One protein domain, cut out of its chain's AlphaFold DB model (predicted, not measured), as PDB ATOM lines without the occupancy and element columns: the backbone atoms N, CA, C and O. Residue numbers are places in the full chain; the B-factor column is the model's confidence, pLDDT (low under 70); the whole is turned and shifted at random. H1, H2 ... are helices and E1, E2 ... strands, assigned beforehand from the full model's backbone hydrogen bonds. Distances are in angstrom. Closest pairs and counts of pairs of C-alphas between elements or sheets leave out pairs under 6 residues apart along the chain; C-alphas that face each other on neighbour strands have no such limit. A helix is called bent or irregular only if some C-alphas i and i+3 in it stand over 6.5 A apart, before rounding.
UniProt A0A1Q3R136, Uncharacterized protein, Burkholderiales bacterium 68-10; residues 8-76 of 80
ATOM      1  N   ASP A   8      -6.191  94.980 -46.660       90.56
ATOM      2  CA  ASP A   8      -5.641  96.316 -46.434       90.56
ATOM      3  C   ASP A   8      -4.250  96.453 -47.065       90.56
ATOM      4  O   ASP A   8      -3.922  97.477 -47.663       90.56
ATOM      5  N   GLU A   9      -3.445  95.388 -47.010       90.94
ATOM      6  CA  GLU A   9      -2.149  95.326 -47.692       90.94
ATOM      7  C   GLU A   9      -2.298  95.344 -49.220       90.94
ATOM      8  O   GLU A   9      -1.504  95.990 -49.905       90.94
ATOM      9  N   VAL A  10      -3.318  94.668 -49.767       89.25
ATOM     10  CA  VAL A  10      -3.618  94.698 -51.210       89.25
ATOM     11  C   VAL A  10      -4.098  96.088 -51.634       89.25
ATOM     12  O   VAL A  10      -3.660  96.600 -52.666       89.25
ATOM     13  N   ASP A  11      -4.940  96.732 -50.832       89.25
ATOM     14  CA  ASP A  11      -5.472  98.066 -51.114       89.25
ATOM     15  C   ASP A  11      -4.404  99.165 -51.003       89.25
ATOM     16  O   ASP A  11      -4.465 100.155 -51.742       89.25
ATOM     17  N   ALA A  12      -3.381  98.968 -50.168       91.62
ATOM     18  CA  ALA A  12      -2.233  99.867 -50.043       91.62
ATOM     19  C   ALA A  12      -1.272  99.831 -51.250       91.62
ATOM     20  O   ALA A  12      -0.418 100.712 -51.383       91.62
ATOM     21  N   LEU A  13      -1.396  98.851 -52.154       89.56
ATOM     22  CA  LEU A  13      -0.571  98.779 -53.364       89.56
ATOM     23  C   LEU A  13      -0.821  99.980 -54.292       89.56
ATOM     24  O   LEU A  13      -1.911 100.550 -54.340       89.56
ATOM     25  N   ALA A  14       0.189 100.351 -55.081       91.75
ATOM     26  CA  ALA A  14       0.055 101.385 -56.106       91.75
ATOM     27  C   ALA A  14      -0.742 100.883 -57.329       91.75
ATOM     28  O   ALA A  14      -0.696  99.698 -57.662       91.75
ATOM     29  N   GLY A  15      -1.420 101.799 -58.029       89.94
ATOM     30  CA  GLY A  15      -2.209 101.510 -59.237       89.94
ATOM     31  C   GLY A  15      -3.718 101.648 -59.031       89.94
ATOM     32  O   GLY A  15      -4.179 102.111 -57.983       89.94
ATOM     33  N   THR A  16      -4.495 101.268 -60.046       91.56
ATOM     34  CA  THR A  16      -5.965 101.265 -59.976       91.56
ATOM     35  C   THR A  16      -6.479 100.097 -59.131       91.56
ATOM     36  O   THR A  16      -5.750  99.142 -58.874       91.56
ATOM     37  N   LEU A  17      -7.748 100.133 -58.711       87.25
ATOM     38  CA  LEU A  17      -8.370  99.016 -57.985       87.25
ATOM     39  C   LEU A  17      -8.216  97.686 -58.747       87.25
ATOM     40  O   LEU A  17      -7.895  96.656 -58.159       87.25
ATOM     41  N   GLU A  18      -8.388  97.714 -60.066       85.44
ATOM     42  CA  GLU A  18      -8.266  96.524 -60.902       85.44
ATOM     43  C   GLU A  18      -6.821  96.002 -60.973       85.44
ATOM     44  O   GLU A  18      -6.601  94.793 -60.874       85.44
ATOM     45  N   ASP A  19      -5.824  96.890 -61.038       86.50
ATOM     46  CA  ASP A  19      -4.401  96.510 -61.044       86.50
ATOM     47  C   ASP A  19      -3.970  95.810 -59.750       86.50
ATOM     48  O   ASP A  19      -3.122  94.912 -59.779       86.50
ATOM     49  N   LYS A  20      -4.541  96.219 -58.612       88.75
ATOM     50  CA  LYS A  20      -4.234  95.642 -57.297       88.75
ATOM     51  C   LYS A  20      -4.836  94.248 -57.172       88.75
ATOM     52  O   LYS A  20      -4.126  93.269 -56.944       88.75
ATOM     53  N   TRP A  21      -6.143  94.148 -57.402       86.06
ATOM     54  CA  TRP A  21      -6.907  92.923 -57.173       86.06
ATOM     55  C   TRP A  21      -6.754  91.883 -58.289       86.06
ATOM     56  O   TRP A  21      -6.999  90.698 -58.061       86.06
ATOM     57  N   SER A  22      -6.295  92.275 -59.482       84.81
ATOM     58  CA  SER A  22      -5.977  91.325 -60.558       84.81
ATOM     59  C   SER A  22      -4.832  90.370 -60.217       84.81
ATOM     60  O   SER A  22      -4.789  89.272 -60.765       84.81
ATOM     61  N   ARG A  23      -3.954  90.740 -59.278       83.19
ATOM     62  CA  ARG A  23      -2.808  89.927 -58.833       83.19
ATOM     63  C   ARG A  23      -3.203  88.791 -57.885       83.19
ATOM     64  O   ARG A  23      -2.395  87.901 -57.621       83.19
ATOM     65  N   VAL A  24      -4.426  88.814 -57.355       86.62
ATOM     66  CA  VAL A  24      -4.907  87.828 -56.382       86.62
ATOM     67  C   VAL A  24      -5.350  86.556 -57.106       86.62
ATOM     68  O   VAL A  24      -6.318  86.551 -57.864       86.62
ATOM     69  N   VAL A  25      -4.645  85.453 -56.844       87.19
ATOM     70  CA  VAL A  25      -4.902  84.137 -57.464       87.19
ATOM     71  C   VAL A  25      -5.518  83.119 -56.502       87.19
ATOM     72  O   VAL A  25      -6.215  82.202 -56.936       87.19
ATOM     73  N   ASN A  26      -5.293  83.289 -55.198       88.62
ATOM     74  CA  ASN A  26      -5.801  82.423 -54.140       88.62
ATOM     75  C   ASN A  26      -6.332  83.270 -52.984       88.62
ATOM     76  O   ASN A  26      -5.745  84.296 -52.646       88.62
ATOM     77  N   LEU A  27      -7.397  82.797 -52.347       88.56
ATOM     78  CA  LEU A  27      -7.944  83.362 -51.120       88.56
ATOM     79  C   LEU A  27      -7.789  82.359 -49.982       88.56
ATOM     80  O   LEU A  27      -8.136  81.187 -50.133       88.56
ATOM     81  N   ARG A  28      -7.311  82.836 -48.833       91.69
ATOM     82  CA  ARG A  28      -7.414  82.132 -47.553       91.69
ATOM     83  C   ARG A  28      -8.623  82.693 -46.820       91.69
ATOM     84  O   ARG A  28      -8.611  83.858 -46.438       91.69
ATOM     85  N   VAL A  29      -9.646  81.875 -46.613       91.56
ATOM     86  CA  VAL A  29     -10.833  82.256 -45.841       91.56
ATOM     87  C   VAL A  29     -10.774  81.538 -44.505       91.56
ATOM     88  O   VAL A  29     -10.607  80.320 -44.473       91.56
ATOM     89  N   CYS A  30     -10.914  82.288 -43.416       95.00
ATOM     90  CA  CYS A  30     -11.071  81.735 -42.081       95.00
ATOM     91  C   CYS A  30     -12.394  82.198 -41.479       95.00
ATOM     92  O   CYS A  30     -12.745  83.373 -41.562       95.00
ATOM     93  N   VAL A  31     -13.128  81.263 -40.881       96.12
ATOM     94  CA  VAL A  31     -14.381  81.536 -40.173       96.12
ATOM     95  C   VAL A  31     -14.315  80.963 -38.767       96.12
ATOM     96  O   VAL A  31     -13.893  79.824 -38.580       96.12
ATOM     97  N   VAL A  32     -14.759  81.734 -37.774       96.94
ATOM     98  CA  VAL A  32     -14.952  81.250 -36.402       96.94
ATOM     99  C   VAL A  32     -16.416  80.872 -36.238       96.94
ATOM    100  O   VAL A  32     -17.293  81.734 -36.221       96.94
ATOM    101  N   MET A  33     -16.688  79.576 -36.115       96.19
ATOM    102  CA  MET A  33     -18.034  79.083 -35.852       96.19
ATOM    103  C   MET A  33     -18.264  78.970 -34.351       96.19
ATOM    104  O   MET A  33     -17.462  78.370 -33.635       96.19
ATOM    105  N   ARG A  34     -19.375  79.543 -33.890       96.25
ATOM    106  CA  ARG A  34     -19.886  79.442 -32.520       96.25
ATOM    107  C   ARG A  34     -20.834  78.248 -32.424       96.25
ATOM    108  O   ARG A  34     -21.638  78.033 -33.330       96.25
ATOM    109  N   SER A  35     -20.760  77.481 -31.340       94.94
ATOM    110  CA  SER A  35     -21.702  76.397 -31.063       94.94
ATOM    111  C   SER A  35     -23.132  76.925 -30.925       94.94
ATOM    112  O   SER A  35     -23.359  78.081 -30.568       94.94
ATOM    113  N   GLN A  36     -24.114  76.067 -31.202       94.75
ATOM    114  CA  GLN A  36     -25.523  76.424 -31.030       94.75
ATOM    115  C   GLN A  36     -25.879  76.620 -29.549       94.75
ATOM    116  O   GLN A  36     -26.605  77.550 -29.211       94.75
ATOM    117  N   GLY A  37     -25.374  75.739 -28.682       93.12
ATOM    118  CA  GLY A  37     -25.590  75.788 -27.239       93.12
ATOM    119  C   GLY A  37     -24.340  76.209 -26.476       93.12
ATOM    120  O   GLY A  37     -23.220  76.080 -26.980       93.12
ATOM    121  N   ALA A  38     -24.548  76.686 -25.250       92.81
ATOM    122  CA  ALA A  38     -23.472  76.937 -24.304       92.81
ATOM    123  C   ALA A  38     -22.855  75.615 -23.824       92.81
ATOM    124  O   ALA A  38     -23.557  74.625 -23.592       92.81
ATOM    125  N   ASP A  39     -21.540  75.626 -23.652       88.62
ATOM    126  CA  ASP A  39     -20.804  74.545 -23.019       88.62
ATOM    127  C   ASP A  39     -21.086  74.553 -21.508       88.62
ATOM    128  O   ASP A  39     -20.944  75.582 -20.845       88.62
ATOM    129  N   GLN A  40     -21.497  73.405 -20.966       81.12
ATOM    130  CA  GLN A  40     -21.858  73.268 -19.550       81.12
ATOM    131  C   GLN A  40     -20.651  73.390 -18.607       81.12
ATOM    132  O   GLN A  40     -20.816  73.786 -17.456       81.12
ATOM    133  N   ALA A  41     -19.448  73.067 -19.082       83.31
ATOM    134  CA  ALA A  41     -18.196  73.177 -18.337       83.31
ATOM    135  C   ALA A  41     -17.477  74.519 -18.580       83.31
ATOM    136  O   ALA A  41     -16.436  74.782 -17.977       83.31
ATOM    137  N   GLY A  42     -18.040  75.377 -19.435       80.88
ATOM    138  CA  GLY A  42     -17.397  76.589 -19.921       80.88
ATOM    139  C   GLY A  42     -16.570  76.313 -21.176       80.88
ATOM    140  O   GLY A  42     -15.777  75.383 -21.251       80.88
ATOM    141  N   ALA A  43     -16.746  77.166 -22.182       88.19
ATOM    142  CA  ALA A  43     -16.203  76.964 -23.524       88.19
ATOM    143  C   ALA A  43     -14.674  77.093 -23.656       88.19
ATOM    144  O   ALA A  43     -14.134  76.820 -24.728       88.19
ATOM    145  N   GLY A  44     -13.987  77.536 -22.600       92.75
ATOM    146  CA  GLY A  44     -12.539  77.717 -22.593       92.75
ATOM    147  C   GLY A  44     -12.035  78.677 -23.675       92.75
ATOM    148  O   GLY A  44     -12.716  79.638 -24.050       92.75
ATOM    149  N   ASN A  45     -10.824  78.410 -24.165       95.94
ATOM    150  CA  ASN A  45     -10.190  79.188 -25.226       95.94
ATOM    151  C   ASN A  45     -10.352  78.510 -26.590       95.94
ATOM    152  O   ASN A  45     -10.374  77.283 -26.693       95.94
ATOM    153  N   TYR A  46     -10.375  79.316 -27.648       95.50
ATOM    154  CA  TYR A  46     -10.306  78.865 -29.035       95.50
ATOM    155  C   TYR A  46      -9.168  79.573 -29.771       95.50
ATOM    156  O   TYR A  46      -8.688  80.616 -29.332       95.50
ATOM    157  N   ILE A  47      -8.740  79.002 -30.896       97.00
ATOM    158  CA  ILE A  47      -7.778  79.647 -31.791       97.00
ATOM    159  C   ILE A  47      -8.549  80.492 -32.802       97.00
ATOM    160  O   ILE A  47      -9.380  79.952 -33.541       97.00
ATOM    161  N   ASP A  48      -8.311  81.800 -32.820       96.12
ATOM    162  CA  ASP A  48      -8.928  82.710 -33.783       96.12
ATOM    163  C   ASP A  48      -8.283  82.608 -35.181       96.12
ATOM    164  O   ASP A  48      -7.426  81.763 -35.448       96.12
ATOM    165  N   CYS A  49      -8.744  83.443 -36.111       94.25
ATOM    166  CA  CYS A  49      -8.252  83.440 -37.489       94.25
ATOM    167  C   CYS A  49      -6.846  84.024 -37.661       94.25
ATOM    168  O   CYS A  49      -6.227  83.801 -38.706       94.25
ATOM    169  N   ASP A  50      -6.349  84.710 -36.636       92.12
ATOM    170  CA  ASP A  50      -5.005  85.273 -36.570       92.12
ATOM    171  C   ASP A  50      -4.029  84.312 -35.864       92.12
ATOM    172  O   ASP A  50      -2.823  84.549 -35.835       92.12
ATOM    173  N   GLY A  51      -4.532  83.181 -35.356       92.88
ATOM    174  CA  GLY A  51      -3.753  82.155 -34.670       92.88
ATOM    175  C   GLY A  51      -3.592  82.400 -33.169       92.88
ATOM    176  O   GLY A  51      -2.844  81.670 -32.515       92.88
ATOM    177  N   ASN A  52      -4.294  83.383 -32.602       96.62
ATOM    178  CA  ASN A  52      -4.227  83.684 -31.178       96.62
ATOM    179  C   ASN A  52      -5.154  82.767 -30.380       96.62
ATOM    180  O   ASN A  52      -6.255  82.428 -30.814       96.62
ATOM    181  N   SER A  53      -4.728  82.409 -29.168       97.06
ATOM    182  CA  SER A  53      -5.588  81.747 -28.184       97.06
ATOM    183  C   SER A  53      -6.434  82.796 -27.466       97.06
ATOM    184  O   SER A  53      -5.901  83.622 -26.725       97.06
ATOM    185  N   VAL A  54      -7.747  82.765 -27.690       97.06
ATOM    186  CA  VAL A  54      -8.704  83.758 -27.185       97.06
ATOM    187  C   VAL A  54      -9.749  83.070 -26.316       97.06
ATOM    188  O   VAL A  54     -10.298  82.033 -26.689       97.06
ATOM    189  N   ALA A  55     -10.037  83.651 -25.150       96.00
ATOM    190  CA  ALA A  55     -11.092  83.166 -24.269       96.00
ATOM    191  C   ALA A  55     -12.474  83.365 -24.903       96.00
ATOM    192  O   ALA A  55     -12.781  84.428 -25.445       96.00
ATOM    193  N   SER A  56     -13.327  82.347 -24.815       94.69
ATOM    194  CA  SER A  56     -14.716  82.464 -25.247       94.69
ATOM    195  C   SER A  56     -15.489  83.424 -24.326       94.69
ATOM    196  O   SER A  56     -15.555  83.176 -23.121       94.69
ATOM    197  N   PRO A  57     -16.101  84.501 -24.856       93.06
ATOM    198  CA  PRO A  57     -16.699  85.550 -24.025       93.06
ATOM    199  C   PRO A  57     -18.093  85.215 -23.473       93.06
ATOM    200  O   PRO A  57     -18.598  85.939 -22.621       93.06
ATOM    201  N   ASP A  58     -18.756  84.170 -23.976       91.69
ATOM    202  CA  ASP A  58     -20.187  83.917 -23.735       91.69
ATOM    203  C   ASP A  58     -20.511  82.440 -23.451       91.69
ATOM    204  O   ASP A  58     -21.615  81.982 -23.741       91.69
ATOM    205  N   SER A  59     -19.552  81.669 -22.926       92.50
ATOM    206  CA  SER A  59     -19.688  80.227 -22.637       92.50
ATOM    207  C   SER A  59     -20.060  79.349 -23.838       92.50
ATOM    208  O   SER A  59     -20.370  78.176 -23.657       92.50
ATOM    209  N   HIS A  60     -20.010  79.857 -25.074       95.75
ATOM    210  CA  HIS A  60     -20.223  79.044 -26.275       95.75
ATOM    211  C   HIS A  60     -18.889  78.586 -26.851       95.75
ATOM    212  O   HIS A  60     -17.967  79.389 -27.024       95.75
ATOM    213  N   ALA A  61     -18.774  77.296 -27.162       94.88
ATOM    214  CA  ALA A  61     -17.587  76.766 -27.812       94.88
ATOM    215  C   ALA A  61     -17.403  77.447 -29.173       94.88
ATOM    216  O   ALA A  61     -18.368  77.722 -29.893       94.88
ATOM    217  N   ARG A  62     -16.155  77.745 -29.527       96.50
ATOM    218  CA  ARG A  62     -15.797  78.330 -30.819       96.50
ATOM    219  C   ARG A  62     -14.723  77.493 -31.480       96.50
ATOM    220  O   ARG A  62     -13.842  76.957 -30.814       96.50
ATOM    221  N   ARG A  63     -14.793  77.393 -32.802       95.38
ATOM    222  CA  ARG A  63     -13.766  76.733 -33.603       95.38
ATOM    223  C   ARG A  63     -13.543  77.498 -34.893       95.38
ATOM    224  O   ARG A  63     -14.504  77.829 -35.586       95.38
ATOM    225  N   SER A  64     -12.281  77.765 -35.201       97.12
ATOM    226  CA  SER A  64     -11.876  78.311 -36.489       97.12
ATOM    227  C   SER A  64     -11.788  77.212 -37.547       97.12
ATOM    228  O   SER A  64     -11.385  76.077 -37.279       97.12
ATOM    229  N   PHE A  65     -12.190  77.561 -38.763       96.25
ATOM    230  CA  PHE A  65     -12.088  76.723 -39.948       96.25
ATOM    231  C   PHE A  65     -11.448  77.545 -41.051       96.25
ATOM    232  O   PHE A  65     -11.951  78.615 -41.392       96.25
ATOM    233  N   THR A  66     -10.362  77.025 -41.614       94.94
ATOM    234  CA  THR A  66      -9.605  77.694 -42.671       94.94
ATOM    235  C   THR A  66      -9.682  76.879 -43.947       94.94
ATOM    236  O   THR A  66      -9.399  75.680 -43.945       94.94
ATOM    237  N   ALA A  67     -10.036  77.541 -45.042       93.31
ATOM    238  CA  ALA A  67     -10.065  76.964 -46.375       93.31
ATOM    239  C   ALA A  67      -9.331  77.870 -47.367       93.31
ATOM    240  O   ALA A  67      -9.278  79.092 -47.212       93.31
ATOM    241  N   PHE A  68      -8.767  77.248 -48.399       91.19
ATOM    242  CA  PHE A  68      -8.053  77.931 -49.468       91.19
ATOM    243  C   PHE A  68      -8.809  77.739 -50.779       91.19
ATOM    244  O   PHE A  68      -9.138  76.612 -51.151       91.19
ATOM    245  N   TYR A  69      -9.074  78.839 -51.477       89.31
ATOM    246  CA  TYR A  69      -9.834  78.850 -52.721       89.31
ATOM    247  C   TYR A  69      -9.009  79.474 -53.840       89.31
ATOM    248  O   TYR A  69      -8.544  80.603 -53.711       89.31
ATOM    249  N   ALA A  70      -8.873  78.763 -54.956       88.12
ATOM    250  CA  ALA A  70      -8.287  79.311 -56.174       88.12
ATOM    251  C   ALA A  70      -9.340  80.094 -56.973       88.12
ATOM    252  O   ALA A  70     -10.444  79.597 -57.225       88.12
ATOM    253  N   LEU A  71      -9.001  81.309 -57.404       85.00
ATOM    254  CA  LEU A  71      -9.910  82.166 -58.167       85.00
ATOM    255  C   LEU A  71      -9.854  81.836 -59.666       85.00
ATOM    256  O   LEU A  71      -8.902  82.178 -60.365       85.00
ATOM    257  N   ARG A  72     -10.912  81.198 -60.187       71.19
ATOM    258  CA  ARG A  72     -10.975  80.738 -61.591       71.19
ATOM    259  C   ARG A  72     -10.937  81.865 -62.627       71.19
ATOM    260  O   ARG A  72     -10.273  81.710 -63.641       71.19
ATOM    261  N   ASN A  73     -11.549  83.022 -62.363       65.19
ATOM    262  CA  ASN A  73     -11.541  84.153 -63.311       65.19
ATOM    263  C   ASN A  73     -10.161  84.824 -63.471       65.19
ATOM    264  O   ASN A  73     -10.014  85.754 -64.259       65.19
ATOM    265  N   ARG A  74      -9.144  84.359 -62.733       60.38
ATOM    266  CA  ARG A  74      -7.753  84.824 -62.809       60.38
ATOM    267  C   ARG A  74      -6.781  83.683 -63.165       60.38
ATOM    268  O   ARG A  74      -5.571  83.869 -63.110       60.38
ATOM    269  N   SER A  75      -7.270  82.510 -63.595       53.19
ATOM    270  CA  SER A  75      -6.411  81.362 -63.947       53.19
ATOM    271  C   SER A  75      -5.523  81.593 -65.179       53.19
ATOM    272  O   SER A  75      -4.596  80.825 -65.411       53.19
ATOM    273  N   GLY A  76      -5.769  82.656 -65.955       51.81
ATOM    274  CA  GLY A  76      -4.937  83.055 -67.095       51.81
ATOM    275  C   GLY A  76      -3.552  83.612 -66.732       51.81
ATOM    276  O   GLY A  76      -2.722  83.752 -67.628       51.81
TER     277      GLY A  76
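What this domain is: This is residues 8 to 76 of the 80 residues of an uncharacterized protein of Burkholderiales bacterium 68-10 (UniProt A0A1Q3R136). A long ribbon of two antiparallel strands, E1 and E4, makes the length of a rod. Near one end of the ribbon a small hairpin, E2 and E3, folds back with E2 beside E4; toward the other end lie three short helices, with H1 and H2 together and H3 away from them, and residues 14 to 19, of which 17 to 19 belong to H2, stick out. The printed part has 69 residues with three named helices and four named strands, in the order H1 H2 E1 E2 E3 E4 H3; the two sheets, E1 - E4 and E2 - E3, are each antiparallel, and the class is mixed, helices and strands. The whole is extended, with a radius of gyration of the C-alphas of 17.5 A and spans of 51 by 24 by 16 A.

How they stand to each other: H1, residues 8 to 11, touches H2, residues 17 to 21; their closest C-alphas, those of Val 10 and Lys 20, are 6.2 A apart. E1, residues 26 to 38, and E4, residues 60 to 70, are antiparallel neighbours at 160 degrees between their directions. N 27 and O 69 are 2.8 A apart and N 65 and O 31 are 2.8 A apart, both within hydrogen-bond range. E2, residues 45 to 47, and E3, residues 53 to 55, form a hairpin at 142 degrees, with N 46 and O 54 within hydrogen-bond range at 2.9 A. The closest C-alphas of E2 and E4, those of Tyr 46 and Arg 62, are 5.8 A apart. E1 and E3 are apart. H3, residues 72 to 76, touches no helix, and it is apart from E1. The O i to N i+4 pair is within hydrogen-bond range in H2; in H3 it is 0 of 1, with 1 of 2 O i to N i+3 pairs within range, and H1 is too short for an O i to N i+4 pair.

Where its parts are: H1 begins at C-alpha 8, (-5.641, 96.316, -46.434), and is 5.0 A long; H2 is 6.3 A long. E1 runs 35.1 A from C-alpha 26 at (-5.801, 82.423, -54.140). E2 is 7.0 A and E3 6.9 A long. E4 runs 32.2 A. H3, 8.5 A long, ends at C-alpha 76, (-4.937, 83.055, -67.095), and is irregular, its C-alphas 73 and 76 being 7.7 A apart.

The domain as a whole: The two C-alphas farthest apart, those of Gly 15 and Gln 40, are 52.5 A apart. The printed part has no cut. The link from E1 to E2 is short, the other links are tight, and no link is long. The mean pLDDT of the printed part is 89.3; residues 73 to 76 are under 70.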